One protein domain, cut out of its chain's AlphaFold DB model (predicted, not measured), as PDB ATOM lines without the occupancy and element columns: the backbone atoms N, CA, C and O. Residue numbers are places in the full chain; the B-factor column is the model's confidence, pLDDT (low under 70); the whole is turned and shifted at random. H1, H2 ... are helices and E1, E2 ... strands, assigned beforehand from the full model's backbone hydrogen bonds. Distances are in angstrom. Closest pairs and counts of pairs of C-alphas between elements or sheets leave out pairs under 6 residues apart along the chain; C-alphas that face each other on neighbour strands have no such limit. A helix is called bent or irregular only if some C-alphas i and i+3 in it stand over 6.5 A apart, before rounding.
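Overview. This is residues 2 to 108 of the 377 residues of a protein of Naumovozyma dairenensis (strain ATCC 10597 / BCRC 20456 / CBS 421 / NBRC 0211 / NRRL Y-12639) (UniProt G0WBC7). There is little regular structure: a body of loops with H2 near its middle and two small antiparallel hairpins, E1-E2 nearer in and E4-E5 out at one end. Residues 2 to 40 wind along without a named element, and residues 105 to 106 return beside E3. The 107 printed residues, with 25 in E1, E2, H1, E3, H2, E4, E5 in chain order, are mixed in class and compact, with a radius of gyration of the C-alphas of 15.0 A and spans of 48 by 37 by 27 A.

Arrangement. Start at the hairpin of E1, residues 41 to 43, and E2, residues 50 to 52: N 42 and O 51 are 2.8 A apart, within hydrogen-bond range. In the hairpin of E4, residues 90 to 92, and E5, residues 98 to 100, N 99 and O 91 are 3.4 A apart, also within range. E3, residues 66 to 68, pairs with no named strand. H1, residues 60 to 65, meets E3 only through their link; it is irregular, C-alphas 61 and 64 being 7.7 A apart, with 0 of 2 O i to N i+4 and 2 of 3 O i to N i+3 pairs within range. H2, residues 72 to 75, is too short for an O i to N i+4 pair and apart from H1.

Along the chain. Find C-alpha 41 at (78.946, 103.022, 75.960), where E1 begins; E5 ends at C-alpha 100, (61.986, 95.555, 57.627). H1 is 10.2 A long.

Size, cuts and confidence. The C-alphas farthest apart, Thr 24 and Gly 96, are 48.4 A apart. The printed part has no cut; the link H2 to E4 is long. Residues 2 to 7 and 81 to 101 have pLDDT under 70.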
ATOM      1  N   GLN A   2      47.150 106.186  62.615       31.28
ATOM      2  CA  GLN A   2      48.596 106.104  62.834       31.28
ATOM      3  C   GLN A   2      49.015 104.649  62.635       31.28
ATOM      4  O   GLN A   2      48.495 103.766  63.316       31.28
ATOM      5  N   ALA A   3      49.913 104.411  61.679       33.75
ATOM      6  CA  ALA A   3      50.569 103.125  61.504       33.75
ATOM      7  C   ALA A   3      51.278 102.756  62.816       33.75
ATOM      8  O   ALA A   3      52.069 103.542  63.342       33.75
ATOM      9  N   ARG A   4      50.957 101.584  63.372       40.03
ATOM     10  CA  ARG A   4      51.632 101.038  64.550       40.03
ATOM     11  C   ARG A   4      53.018 100.544  64.130       40.03
ATOM     12  O   ARG A   4      53.216  99.363  63.888       40.03
ATOM     13  N   LEU A   5      53.974 101.468  64.038       47.78
ATOM     14  CA  LEU A   5      55.393 101.144  64.191       47.78
ATOM     15  C   LEU A   5      55.558 100.484  65.565       47.78
ATOM     16  O   LEU A   5      54.924 100.920  66.530       47.78
ATOM     17  N   SER A   6      56.359  99.422  65.641       57.94
ATOM     18  CA  SER A   6      56.653  98.698  66.880       57.94
ATOM     19  C   SER A   6      56.879  99.681  68.034       57.94
ATOM     20  O   SER A   6      57.759 100.541  67.990       57.94
ATOM     21  N   SER A   7      56.013  99.614  69.048       69.00
ATOM     22  CA  SER A   7      56.034 100.552  70.168       69.00
ATOM     23  C   SER A   7      57.393 100.501  70.863       69.00
ATOM     24  O   SER A   7      57.868  99.414  71.202       69.00
ATOM     25  N   LEU A   8      58.006 101.667  71.090       78.56
ATOM     26  CA  LEU A   8      59.249 101.774  71.852       78.56
ATOM     27  C   LEU A   8      59.100 101.100  73.232       78.56
ATOM     28  O   LEU A   8      58.006 101.124  73.806       78.56
ATOM     29  N   PRO A   9      60.177 100.520  73.794       83.19
ATOM     30  CA  PRO A   9      60.144  99.984  75.149       83.19
ATOM     31  C   PRO A   9      59.664 101.039  76.153       83.19
ATOM     32  O   PRO A   9      60.036 102.200  76.041       83.19
ATOM     33  N   VAL A  10      58.907 100.633  77.177       83.94
ATOM     34  CA  VAL A  10      58.287 101.548  78.165       83.94
ATOM     35  C   VAL A  10      59.304 102.460  78.871       83.94
ATOM     36  O   VAL A  10      58.985 103.581  79.251       83.94
ATOM     37  N   TRP A  11      60.541 101.992  79.039       86.62
ATOM     38  CA  TRP A  11      61.631 102.750  79.662       86.62
ATOM     39  C   TRP A  11      62.354 103.704  78.696       86.62
ATOM     40  O   TRP A  11      63.193 104.489  79.134       86.62
ATOM     41  N   CYS A  12      62.077 103.616  77.395       87.06
ATOM     42  CA  CYS A  12      62.730 104.407  76.362       87.06
ATOM     43  C   CYS A  12      61.969 105.731  76.168       87.06
ATOM     44  O   CYS A  12      60.779 105.699  75.846       87.06
ATOM     45  N   PRO A  13      62.621 106.897  76.337       87.12
ATOM     46  CA  PRO A  13      61.982 108.185  76.097       87.12
ATOM     47  C   PRO A  13      61.651 108.378  74.603       87.12
ATOM     48  O   PRO A  13      62.126 107.614  73.757       87.12
ATOM     49  N   PRO A  14      60.832 109.385  74.246       85.00
ATOM     50  CA  PRO A  14      60.616 109.740  72.849       85.00
ATOM     51  C   PRO A  14      61.924 110.207  72.197       85.00
ATOM     52  O   PRO A  14      62.777 110.831  72.834       85.00
ATOM     53  N   TYR A  15      62.069 109.922  70.903       84.56
ATOM     54  CA  TYR A  15      63.270 110.292  70.160       84.56
ATOM     55  C   TYR A  15      63.461 111.816  70.121       84.56
ATOM     56  O   TYR A  15      62.553 112.559  69.749       84.56
ATOM     57  N   SER A  16      64.673 112.272  70.446       83.44
ATOM     58  CA  SER A  16      65.076 113.678  70.372       83.44
ATOM     59  C   SER A  16      66.341 113.837  69.530       83.44
ATOM     60  O   SER A  16      67.336 113.133  69.739       83.44
ATOM     61  N   LYS A  17      66.307 114.799  68.598       80.81
ATOM     62  CA  LYS A  17      67.408 115.127  67.674       80.81
ATOM     63  C   LYS A  17      68.483 116.035  68.284       80.81
ATOM     64  O   LYS A  17      69.460 116.336  67.605       80.81
ATOM     65  N   THR A  18      68.327 116.479  69.531       82.56
ATOM     66  CA  THR A  18      69.307 117.354  70.187       82.56
ATOM     67  C   THR A  18      70.637 116.618  70.370       82.56
ATOM     68  O   THR A  18      70.659 115.527  70.948       82.56
ATOM     69  N   LYS A  19      71.719 117.211  69.847       81.75
ATOM     70  CA  LYS A  19      73.102 116.700  69.920       81.75
ATOM     71  C   LYS A  19      74.037 117.562  70.773       81.75
ATOM     72  O   LYS A  19      75.146 117.133  71.046       81.75
ATOM     73  N   LYS A  20      73.600 118.754  71.189       83.50
ATOM     74  CA  LYS A  20      74.373 119.661  72.046       83.50
ATOM     75  C   LYS A  20      73.544 120.119  73.227       83.50
ATOM     76  O   LYS A  20      72.356 120.402  73.052       83.50
ATOM     77  N   ASP A  21      74.166 120.195  74.394       81.62
ATOM     78  CA  ASP A  21      73.528 120.773  75.568       81.62
ATOM     79  C   ASP A  21      73.363 122.296  75.366       81.62
ATOM     80  O   ASP A  21      74.339 122.976  75.036       81.62
ATOM     81  N   PRO A  22      72.153 122.862  75.524       77.25
ATOM     82  CA  PRO A  22      71.933 124.301  75.390       77.25
ATOM     83  C   PRO A  22      72.627 125.146  76.473       77.25
ATOM     84  O   PRO A  22      72.748 126.355  76.286       77.25
ATOM     85  N   ILE A  23      73.052 124.549  77.591       78.38
ATOM     86  CA  ILE A  23      73.643 125.254  78.737       78.38
ATOM     87  C   ILE A  23      75.171 125.204  78.683       78.38
ATOM     88  O   ILE A  23      75.816 126.240  78.837       78.38
ATOM     89  N   THR A  24      75.757 124.024  78.467       79.31
ATOM     90  CA  THR A  24      77.222 123.854  78.469       79.31
ATOM     91  C   THR A  24      77.836 123.918  77.071       79.31
ATOM     92  O   THR A  24      79.030 124.174  76.937       79.31
ATOM     93  N   GLY A  25      77.035 123.736  76.013       81.69
ATOM     94  CA  GLY A  25      77.513 123.686  74.628       81.69
ATOM     95  C   GLY A  25      78.268 122.401  74.270       81.69
ATOM     96  O   GLY A  25      78.769 122.290  73.148       81.69
ATOM     97  N   GLU A  26      78.340 121.445  75.198       84.69
ATOM     98  CA  GLU A  26      79.017 120.160  75.038       84.69
ATOM     99  C   GLU A  26      78.166 119.178  74.223       84.69
ATOM    100  O   GLU A  26      76.933 119.279  74.165       84.69
ATOM    101  N   ASP A  27      78.829 118.223  73.570       86.56
ATOM    102  CA  ASP A  27      78.156 117.189  72.788       86.56
ATOM    103  C   ASP A  27      77.482 116.170  73.725       86.56
ATOM    104  O   ASP A  27      78.095 115.620  74.642       86.56
ATOM    105  N   VAL A  28      76.192 115.915  73.491       89.88
ATOM    106  CA  VAL A  28      75.378 114.985  74.286       89.88
ATOM    107  C   VAL A  28      74.992 113.759  73.475       89.88
ATOM    108  O   VAL A  28      74.612 113.853  72.305       89.88
ATOM    109  N   TYR A  29      75.006 112.607  74.139       88.62
ATOM    110  CA  TYR A  29      74.752 111.307  73.526       88.62
ATOM    111  C   TYR A  29      73.618 110.568  74.242       88.62
ATOM    112  O   TYR A  29      73.053 111.026  75.243       88.62
ATOM    113  N   CYS A  30      73.304 109.375  73.738       89.69
ATOM    114  CA  CYS A  30      72.361 108.433  74.322       89.69
ATOM    115  C   CYS A  30      70.911 108.962  74.387       89.69
ATOM    116  O   CYS A  30      70.569 110.083  74.001       89.69
ATOM    117  N   ILE A  31      70.013 108.121  74.899       89.94
ATOM    118  CA  ILE A  31      68.627 108.487  75.203       89.94
ATOM    119  C   ILE A  31      68.523 109.460  76.384       89.94
ATOM    120  O   ILE A  31      67.521 110.154  76.506       89.94
ATOM    121  N   CYS A  32      69.539 109.504  77.254       88.94
ATOM    122  CA  CYS A  32      69.552 110.355  78.441       88.94
ATOM    123  C   CYS A  32      70.021 111.791  78.170       88.94
ATOM    124  O   CYS A  32      69.864 112.625  79.056       88.94
ATOM    125  N   LYS A  33      70.577 112.073  76.979       87.31
ATOM    126  CA  LYS A  33      71.103 113.390  76.582       87.31
ATOM    127  C   LYS A  33      72.107 113.953  77.583       87.31
ATOM    128  O   LYS A  33      72.072 115.130  77.919       87.31
ATOM    129  N   LYS A  34      73.001 113.082  78.044       85.94
ATOM    130  CA  LYS A  34      74.150 113.440  78.877       85.94
ATOM    131  C   LYS A  34      75.431 113.257  78.072       85.94
ATOM    132  O   LYS A  34      75.457 112.475  77.118       85.94
ATOM    133  N   GLN A  35      76.465 113.987  78.463       86.44
ATOM    134  CA  GLN A  35      77.819 113.808  77.952       86.44
ATOM    135  C   GLN A  35      78.398 112.437  78.331       86.44
ATOM    136  O   GLN A  35      77.898 111.781  79.249       86.44
ATOM    137  N   ASP A  36      79.467 112.039  77.646       85.75
ATOM    138  CA  ASP A  36      80.259 110.874  78.033       85.75
ATOM    139  C   ASP A  36      81.062 111.191  79.304       85.75
ATOM    140  O   ASP A  36      82.034 111.944  79.286       85.75
ATOM    141  N   THR A  37      80.630 110.630  80.432       84.12
ATOM    142  CA  THR A  37      81.314 110.761  81.728       84.12
ATOM    143  C   THR A  37      82.349 109.653  81.966       84.12
ATOM    144  O   THR A  37      82.765 109.448  83.107       84.12
ATOM    145  N   GLY A  38      82.739 108.905  80.927       83.94
ATOM    146  CA  GLY A  38      83.602 107.724  81.021       83.94
ATOM    147  C   GLY A  38      82.854 106.443  81.410       83.94
ATOM    148  O   GLY A  38      83.470 105.464  81.836       83.94
ATOM    149  N   GLU A  39      81.522 106.439  81.303       87.19
ATOM    150  CA  GLU A  39      80.717 105.227  81.481       87.19
ATOM    151  C   GLU A  39      80.839 104.311  80.255       87.19
ATOM    152  O   GLU A  39      81.109 104.753  79.144       87.19
ATOM    153  N   LEU A  40      80.598 103.007  80.423       90.19
ATOM    154  CA  LEU A  40      80.629 102.091  79.285       90.19
ATOM    155  C   LEU A  40      79.495 102.422  78.298       90.19
ATOM    156  O   LEU A  40      78.308 102.354  78.645       90.19
ATOM    157  N   MET A  41      79.868 102.713  77.052       92.19
ATOM    158  CA  MET A  41      78.946 103.022  75.960       92.19
ATOM    159  C   MET A  41      79.027 101.991  74.828       92.19
ATOM    160  O   MET A  41      80.053 101.351  74.611       92.19
ATOM    161  N   VAL A  42      77.926 101.837  74.095       92.50
ATOM    162  CA  VAL A  42      77.811 101.026  72.880       92.50
ATOM    163  C   VAL A  42      77.353 101.905  71.716       92.50
ATOM    164  O   VAL A  42      76.386 102.661  71.840       92.50
ATOM    165  N   GLY A  43      78.054 101.815  70.587       92.56
ATOM    166  CA  GLY A  43      77.683 102.494  69.346       92.56
ATOM    167  C   GLY A  43      76.581 101.742  68.600       92.56
ATOM    168  O   GLY A  43      76.591 100.514  68.551       92.56
ATOM    169  N   CYS A  44      75.614 102.470  68.044       92.06
ATOM    170  CA  CYS A  44      74.549 101.908  67.214       92.06
ATOM    171  C   CYS A  44      74.962 101.848  65.739       92.06
ATOM    172  O   CYS A  44      75.173 102.891  65.127       92.06
ATOM    173  N   ASP A  45      74.925 100.659  65.136       89.44
ATOM    174  CA  ASP A  45      75.276 100.423  63.723       89.44
ATOM    175  C   ASP A  45      74.240 100.995  62.730       89.44
ATOM    176  O   ASP A  45      74.414 100.962  61.511       89.44
ATOM    177  N   GLY A  46      73.104 101.487  63.236       86.50
ATOM    178  CA  GLY A  46      72.041 102.088  62.431       86.50
ATOM    179  C   GLY A  46      72.140 103.608  62.312       86.50
ATOM    180  O   GLY A  46      72.064 104.145  61.210       86.50
ATOM    181  N   CYS A  47      72.245 104.310  63.444       87.56
ATOM    182  CA  CYS A  47      72.217 105.776  63.499       87.56
ATOM    183  C   CYS A  47      73.555 106.417  63.891       87.56
ATOM    184  O   CYS A  47      73.585 107.634  64.065       87.56
ATOM    185  N   ASP A  48      74.615 105.618  64.056       88.69
ATOM    186  CA  ASP A  48      75.958 106.026  64.501       88.69
ATOM    187  C   ASP A  48      75.965 106.858  65.801       88.69
ATOM    188  O   ASP A  48      76.842 107.693  66.018       88.69
ATOM    189  N   ASP A  49      74.967 106.666  66.667       90.56
ATOM    190  CA  ASP A  49      74.879 107.342  67.967       90.56
ATOM    191  C   ASP A  49      75.363 106.409  69.088       90.56
ATOM    192  O   ASP A  49      75.295 105.180  68.960       90.56
ATOM    193  N   TRP A  50      75.839 106.988  70.187       92.00
ATOM    194  CA  TRP A  50      76.422 106.267  71.317       92.00
ATOM    195  C   TRP A  50      75.440 106.173  72.479       92.00
ATOM    196  O   TRP A  50      74.782 107.145  72.841       92.00
ATOM    197  N   PHE A  51      75.341 104.997  73.097       93.06
ATOM    198  CA  PHE A  51      74.381 104.729  74.162       93.06
ATOM    199  C   PHE A  51      75.054 104.118  75.389       93.06
ATOM    200  O   PHE A  51      75.754 103.121  75.277       93.06
ATOM    201  N   HIS A  52      74.787 104.655  76.579       92.31
ATOM    202  CA  HIS A  52      75.256 104.057  77.829       92.31
ATOM    203  C   HIS A  52      74.624 102.676  78.060       92.31
ATOM    204  O   HIS A  52      73.410 102.501  77.897       92.31
ATOM    205  N   PHE A  53      75.421 101.709  78.521       91.12
ATOM    206  CA  PHE A  53      74.939 100.369  78.897       91.12
ATOM    207  C   PHE A  53      73.852 100.435  79.980       91.12
ATOM    208  O   PHE A  53      72.846  99.724  79.904       91.12
ATOM    209  N   SER A  54      74.023 101.345  80.946       90.88
ATOM    210  CA  SER A  54      73.073 101.631  82.030       90.88
ATOM    211  C   SER A  54      71.699 102.043  81.489       90.88
ATOM    212  O   SER A  54      70.673 101.471  81.868       90.88
ATOM    213  N   CYS A  55      71.689 102.981  80.541       90.94
ATOM    214  CA  CYS A  55      70.487 103.499  79.894       90.94
ATOM    215  C   CYS A  55      69.803 102.446  79.015       90.94
ATOM    216  O   CYS A  55      68.578 102.391  78.971       90.94
ATOM    217  N   MET A  56      70.584 101.582  78.365       90.44
ATOM    218  CA  MET A  56      70.087 100.482  77.535       90.44
ATOM    219  C   MET A  56      69.691  99.228  78.326       90.44
ATOM    220  O   MET A  56      69.273  98.241  77.721       90.44
ATOM    221  N   ARG A  57      69.819  99.249  79.661       89.38
ATOM    222  CA  ARG A  57      69.580  98.098  80.553       89.38
ATOM    223  C   ARG A  57      70.405  96.857  80.178       89.38
ATOM    224  O   ARG A  57      69.992  95.733  80.455       89.38
ATOM    225  N   ILE A  58      71.584  97.054  79.586       90.19
ATOM    226  CA  ILE A  58      72.520  95.973  79.265       90.19
ATOM    227  C   ILE A  58      73.513  95.856  80.424       90.19
ATOM    228  O   ILE A  58      74.221  96.823  80.715       90.19
ATOM    229  N   PRO A  59      73.613  94.701  81.105       91.44
ATOM    230  CA  PRO A  59      74.603  94.541  82.157       91.44
ATOM    231  C   PRO A  59      76.021  94.581  81.574       91.44
ATOM    232  O   PRO A  59      76.305  93.938  80.565       91.44
ATOM    233  N   ILE A  60      76.930  95.273  82.265       90.94
ATOM    234  CA  ILE A  60      78.334  95.482  81.853       90.94
ATOM    235  C   ILE A  60      79.049  94.156  81.542       90.94
ATOM    236  O   ILE A  60      79.864  94.074  80.625       90.94
ATOM    237  N   LYS A  61      78.683  93.073  82.243       91.88
ATOM    238  CA  LYS A  61      79.233  91.724  82.024       91.88
ATOM    239  C   LYS A  61      79.088  91.238  80.573       91.88
ATOM    240  O   LYS A  61      79.921  90.469  80.114       91.88
ATOM    241  N   TYR A  62      78.072  91.697  79.838       91.12
ATOM    242  CA  TYR A  62      77.796  91.268  78.463       91.12
ATOM    243  C   TYR A  62      78.513  92.096  77.389       91.12
ATOM    244  O   TYR A  62      78.283  91.863  76.204       91.12
ATOM    245  N   GLN A  63      79.401  93.026  77.759       91.19
ATOM    246  CA  GLN A  63      80.065  93.930  76.809       91.19
ATOM    247  C   GLN A  63      80.739  93.208  75.630       91.19
ATOM    248  O   GLN A  63      80.640  93.646  74.490       91.19
ATOM    249  N   LYS A  64      81.369  92.052  75.881       91.88
ATOM    250  CA  LYS A  64      82.100  91.282  74.859       91.88
ATOM    251  C   LYS A  64      81.193  90.412  73.986       91.88
ATOM    252  O   LYS A  64      81.643  89.870  72.976       91.88
ATOM    253  N   LEU A  65      79.932  90.258  74.391       93.25
ATOM    254  CA  LEU A  65      78.935  89.415  73.734       93.25
ATOM    255  C   LEU A  65      78.081  90.193  72.737       93.25
ATOM    256  O   LEU A  65      77.366  89.575  71.958       93.25
ATOM    257  N   VAL A  66      78.153  91.522  72.717       92.00
ATOM    258  CA  VAL A  66      77.494  92.325  71.683       92.00
ATOM    259  C   VAL A  66      78.256  92.134  70.365       92.00
ATOM    260  O   VAL A  66      79.471  92.332  70.318       92.00
ATOM    261  N   ALA A  67      77.576  91.670  69.311       89.38
ATOM    262  CA  ALA A  67      78.168  91.526  67.976       89.38
ATOM    263  C   ALA A  67      77.881  92.762  67.118       89.38
ATOM    264  O   ALA A  67      78.815  93.398  66.647       89.38
ATOM    265  N   SER A  68      76.601  93.103  66.972       90.44
ATOM    266  CA  SER A  68      76.125  94.326  66.322       90.44
ATOM    267  C   SER A  68      74.975  94.899  67.136       90.44
ATOM    268  O   SER A  68      74.103  94.153  67.597       90.44
ATOM    269  N   PHE A  69      74.977  96.209  67.360       91.88
ATOM    270  CA  PHE A  69      74.020  96.864  68.246       91.88
ATOM    271  C   PHE A  69      73.125  97.835  67.493       91.88
ATOM    272  O   PHE A  69      73.585  98.718  66.777       91.88
ATOM    273  N   TYR A  70      71.816  97.702  67.715       91.19
ATOM    274  CA  TYR A  70      70.809  98.612  67.186       91.19
ATOM    275  C   TYR A  70      69.988  99.193  68.328       91.19
ATOM    276  O   TYR A  70      69.349  98.453  69.078       91.19
ATOM    277  N   CYS A  71      69.965 100.520  68.431       90.62
ATOM    278  CA  CYS A  71      69.191 101.224  69.446       90.62
ATOM    279  C   CYS A  71      67.674 101.026  69.244       90.62
ATOM    280  O   CYS A  71      67.237 100.717  68.130       90.62
ATOM    281  N   PRO A  72      66.838 101.248  70.277       89.56
ATOM    282  CA  PRO A  72      65.392 101.036  70.192       89.56
ATOM    283  C   PRO A  72      64.732 101.867  69.090       89.56
ATOM    284  O   PRO A  72      63.791 101.404  68.460       89.56
ATOM    285  N   TYR A  73      65.260 103.059  68.801       88.94
ATOM    286  CA  TYR A  73      64.765 103.912  67.721       88.94
ATOM    287  C   TYR A  73      65.050 103.333  66.330       88.94
ATOM    288  O   TYR A  73      64.184 103.391  65.462       88.94
ATOM    289  N   CYS A  74      66.223 102.726  66.119       87.44
ATOM    290  CA  CYS A  74      66.540 102.019  64.876       87.44
ATOM    291  C   CYS A  74      65.734 100.727  64.728       87.44
ATOM    292  O   CYS A  74      65.300 100.403  63.627       87.44
ATOM    293  N   GLN A  75      65.500 100.009  65.829       85.88
ATOM    294  CA  GLN A  75      64.627  98.831  65.831       85.88
ATOM    295  C   GLN A  75      63.157  99.211  65.589       85.88
ATOM    296  O   GLN A  75      62.419  98.450  64.982       85.88
ATOM    297  N   ALA A  76      62.726 100.401  66.010       82.75
ATOM    298  CA  ALA A  76      61.387 100.925  65.743       82.75
ATOM    299  C   ALA A  76      61.255 101.625  64.378       82.75
ATOM    300  O   ALA A  76      60.198 102.165  64.071       82.75
ATOM    301  N   GLY A  77      62.319 101.673  63.566       80.88
ATOM    302  CA  GLY A  77      62.305 102.340  62.260       80.88
ATOM    303  C   GLY A  77      62.211 103.872  62.317       80.88
ATOM    304  O   GLY A  77      61.905 104.498  61.310       80.88
ATOM    305  N   ILE A  78      62.471 104.494  63.471       82.19
ATOM    306  CA  ILE A  78      62.426 105.957  63.661       82.19
ATOM    307  C   ILE A  78      63.725 106.616  63.163       82.19
ATOM    308  O   ILE A  78      63.712 107.749  62.684       82.19
ATOM    309  N   THR A  79      64.859 105.916  63.276       80.88
ATOM    310  CA  THR A  79      66.198 106.413  62.909       80.88
ATOM    311  C   THR A  79      66.996 105.384  62.109       80.88
ATOM    312  O   THR A  79      66.792 104.184  62.267       80.88
ATOM    313  N   GLY A  80      67.976 105.827  61.309       71.00
ATOM    314  CA  GLY A  80      68.918 104.928  60.622       71.00
ATOM    315  C   GLY A  80      68.368 104.283  59.344       71.00
ATOM    316  O   GLY A  80      68.615 103.106  59.089       71.00
ATOM    317  N   MET A  81      67.601 105.032  58.546       61.97
ATOM    318  CA  MET A  81      67.031 104.550  57.279       61.97
ATOM    319  C   MET A  81      68.061 104.461  56.132       61.97
ATOM    320  O   MET A  81      67.849 103.691  55.203       61.97
ATOM    321  N   ASP A  82      69.210 105.140  56.235       55.97
ATOM    322  CA  ASP A  82      70.023 105.482  55.051       55.97
ATOM    323  C   ASP A  82      71.230 104.565  54.757       55.97
ATOM    324  O   ASP A  82      71.907 104.758  53.752       55.97
ATOM    325  N   LYS A  83      71.524 103.547  55.584       55.59
ATOM    326  CA  LYS A  83      72.658 102.620  55.347       55.59
ATOM    327  C   LYS A  83      72.182 101.216  54.966       55.59
ATOM    328  O   LYS A  83      71.636 100.504  55.811       55.59
ATOM    329  N   SER A  84      72.378 100.845  53.705       51.03
ATOM    330  CA  SER A  84      71.770  99.717  52.983       51.03
ATOM    331  C   SER A  84      72.551  98.390  53.014       51.03
ATOM    332  O   SER A  84      72.592  97.711  51.995       51.03
ATOM    333  N   GLU A  85      73.171  97.990  54.133       51.81
ATOM    334  CA  GLU A  85      74.024  96.772  54.152       51.81
ATOM    335  C   GLU A  85      73.894  95.870  55.403       51.81
ATOM    336  O   GLU A  85      74.667  94.932  55.576       51.81
ATOM    337  N   ALA A  86      72.910  96.089  56.282       49.41
ATOM    338  CA  ALA A  86      72.694  95.223  57.449       49.41
ATOM    339  C   ALA A  86      71.739  94.057  57.137       49.41
ATOM    340  O   ALA A  86      70.645  94.308  56.633       49.41
ATOM    341  N   GLU A  87      72.134  92.822  57.491       50.59
ATOM    342  CA  GLU A  87      71.373  91.571  57.308       50.59
ATOM    343  C   GLU A  87      69.866  91.750  57.549       50.59
ATOM    344  O   GLU A  87      69.379  91.932  58.670       50.59
ATOM    345  N   GLU A  88      69.132  91.722  56.442       55.66
ATOM    346  CA  GLU A  88      67.709  91.994  56.358       55.66
ATOM    347  C   GLU A  88      66.931  90.767  56.840       55.66
ATOM    348  O   GLU A  88      67.025  89.687  56.260       55.66
ATOM    349  N   LYS A  89      66.136  90.912  57.902       52.47
ATOM    350  CA  LYS A  89      65.099  89.928  58.229       52.47
ATOM    351  C   LYS A  89      63.740  90.595  58.120       52.47
ATOM    352  O   LYS A  89      63.416  91.493  58.895       52.47
ATOM    353  N   THR A  90      62.967  90.150  57.140       56.22
ATOM    354  CA  THR A  90      61.547  90.464  56.994       56.22
ATOM    355  C   THR A  90      60.783  89.693  58.062       56.22
ATOM    356  O   THR A  90      60.896  88.471  58.146       56.22
ATOM    357  N   VAL A  91      60.050  90.403  58.914       54.19
ATOM    358  CA  VAL A  91      59.051  89.779  59.785       54.19
ATOM    359  C   VAL A  91      57.696  90.112  59.174       54.19
ATOM    360  O   VAL A  91      57.416  91.284  58.926       54.19
ATOM    361  N   GLU A  92      56.914  89.082  58.867       52.12
ATOM    362  CA  GLU A  92      55.534  89.223  58.401       52.12
ATOM    363  C   GLU A  92      54.669  89.651  59.593       52.12
ATOM    364  O   GLU A  92      54.690  88.999  60.639       52.12
ATOM    365  N   ASP A  93      53.973  90.782  59.466       50.75
ATOM    366  CA  ASP A  93      52.961  91.204  60.438       50.75
ATOM    367  C   ASP A  93      51.666  90.384  60.255       50.75
ATOM    368  O   ASP A  93      51.447  89.790  59.197       50.75
ATOM    369  N   GLU A  94      50.762  90.393  61.238       56.75
ATOM    370  CA  GLU A  94      49.457  89.699  61.181       56.75
ATOM    371  C   GLU A  94      48.562  90.187  60.013       56.75
ATOM    372  O   GLU A  94      47.590  89.532  59.640       56.75
ATOM    373  N   THR A  95      48.915  91.321  59.400       59.75
ATOM    374  CA  THR A  95      48.297  91.926  58.209       59.75
ATOM    375  C   THR A  95      48.999  91.611  56.879       59.75
ATOM    376  O   THR A  95      48.538  92.075  55.839       59.75
ATOM    377  N   GLY A  96      50.081  90.823  56.877       54.09
ATOM    378  CA  GLY A  96      50.783  90.395  55.658       54.09
ATOM    379  C   GLY A  96      51.721  91.435  55.028       54.09
ATOM    380  O   GLY A  96      52.290  91.174  53.969       54.09
ATOM    381  N   ASP A  97      51.925  92.589  55.671       49.94
ATOM    382  CA  ASP A  97      52.898  93.593  55.231       49.94
ATOM    383  C   ASP A  97      54.286  93.302  55.824       49.94
ATOM    384  O   ASP A  97      54.458  93.136  57.034       49.94
ATOM    385  N   ALA A  98      55.302  93.239  54.959       53.94
ATOM    386  CA  ALA A  98      56.679  92.956  55.349       53.94
ATOM    387  C   ALA A  98      57.337  94.196  55.977       53.94
ATOM    388  O   ALA A  98      57.781  95.109  55.275       53.94
ATOM    389  N   ILE A  99      57.453  94.222  57.308       57.56
ATOM    390  CA  ILE A  99      58.173  95.286  58.014       57.56
ATOM    391  C   ILE A  99      59.650  94.888  58.131       57.56
ATOM    392  O   ILE A  99      60.014  93.867  58.724       57.56
ATOM    393  N   LYS A 100      60.528  95.716  57.560       62.59
ATOM    394  CA  LYS A 100      61.986  95.555  57.627       62.59
ATOM    395  C   LYS A 100      62.502  96.089  58.967       62.59
ATOM    396  O   LYS A 100      62.622  97.298  59.147       62.59
ATOM    397  N   VAL A 101      62.812  95.195  59.907       65.75
ATOM    398  CA  VAL A 101      63.231  95.565  61.271       65.75
ATOM    399  C   VAL A 101      64.700  95.205  61.502       65.75
ATOM    400  O   VAL A 101      65.085  94.044  61.358       65.75
ATOM    401  N   ARG A 102      65.532  96.176  61.905       78.44
ATOM    402  CA  ARG A 102      66.921  95.910  62.333       78.44
ATOM    403  C   ARG A 102      66.923  95.308  63.740       78.44
ATOM    404  O   ARG A 102      66.165  95.764  64.590       78.44
ATOM    405  N   LYS A 103      67.765  94.306  64.017       85.00
ATOM    406  CA  LYS A 103      67.859  93.650  65.338       85.00
ATOM    407  C   LYS A 103      69.305  93.580  65.818       85.00
ATOM    408  O   LYS A 103      70.200  93.295  65.034       85.00
ATOM    409  N   THR A 104      69.509  93.804  67.116       88.31
ATOM    410  CA  THR A 104      70.811  93.618  67.786       88.31
ATOM    411  C   THR A 104      71.216  92.146  67.744       88.31
ATOM    412  O   THR A 104      70.427  91.285  68.149       88.31
ATOM    413  N   LEU A 105      72.433  91.853  67.285       90.12
ATOM    414  CA  LEU A 105      72.995  90.504  67.257       90.12
ATOM    415  C   LEU A 105      73.962  90.298  68.424       90.12
ATOM    416  O   LEU A 105      74.756  91.172  68.779       90.12
ATOM    417  N   TRP A 106      73.920  89.095  68.991       92.38
ATOM    418  CA  TRP A 106      74.722  88.703  70.144       92.38
ATOM    419  C   TRP A 106      75.590  87.490  69.803       92.38
ATOM    420  O   TRP A 106      75.134  86.537  69.168       92.38
ATOM    421  N   LYS A 107      76.841  87.504  70.259       92.75
ATOM    422  CA  LYS A 107      77.749  86.357  70.229       92.75
ATOM    423  C   LYS A 107      77.279  85.308  71.237       92.75
ATOM    424  O   LYS A 107      76.710  85.622  72.282       92.75
ATOM    425  N   LYS A 108      77.556  84.038  70.938       92.88
ATOM    426  CA  LYS A 108      77.256  82.923  71.848       92.88
ATOM    427  C   LYS A 108      78.118  83.049  73.108       92.88
ATOM    428  O   LYS A 108      79.336  83.149  72.987       92.88
TER     429      LYS A 108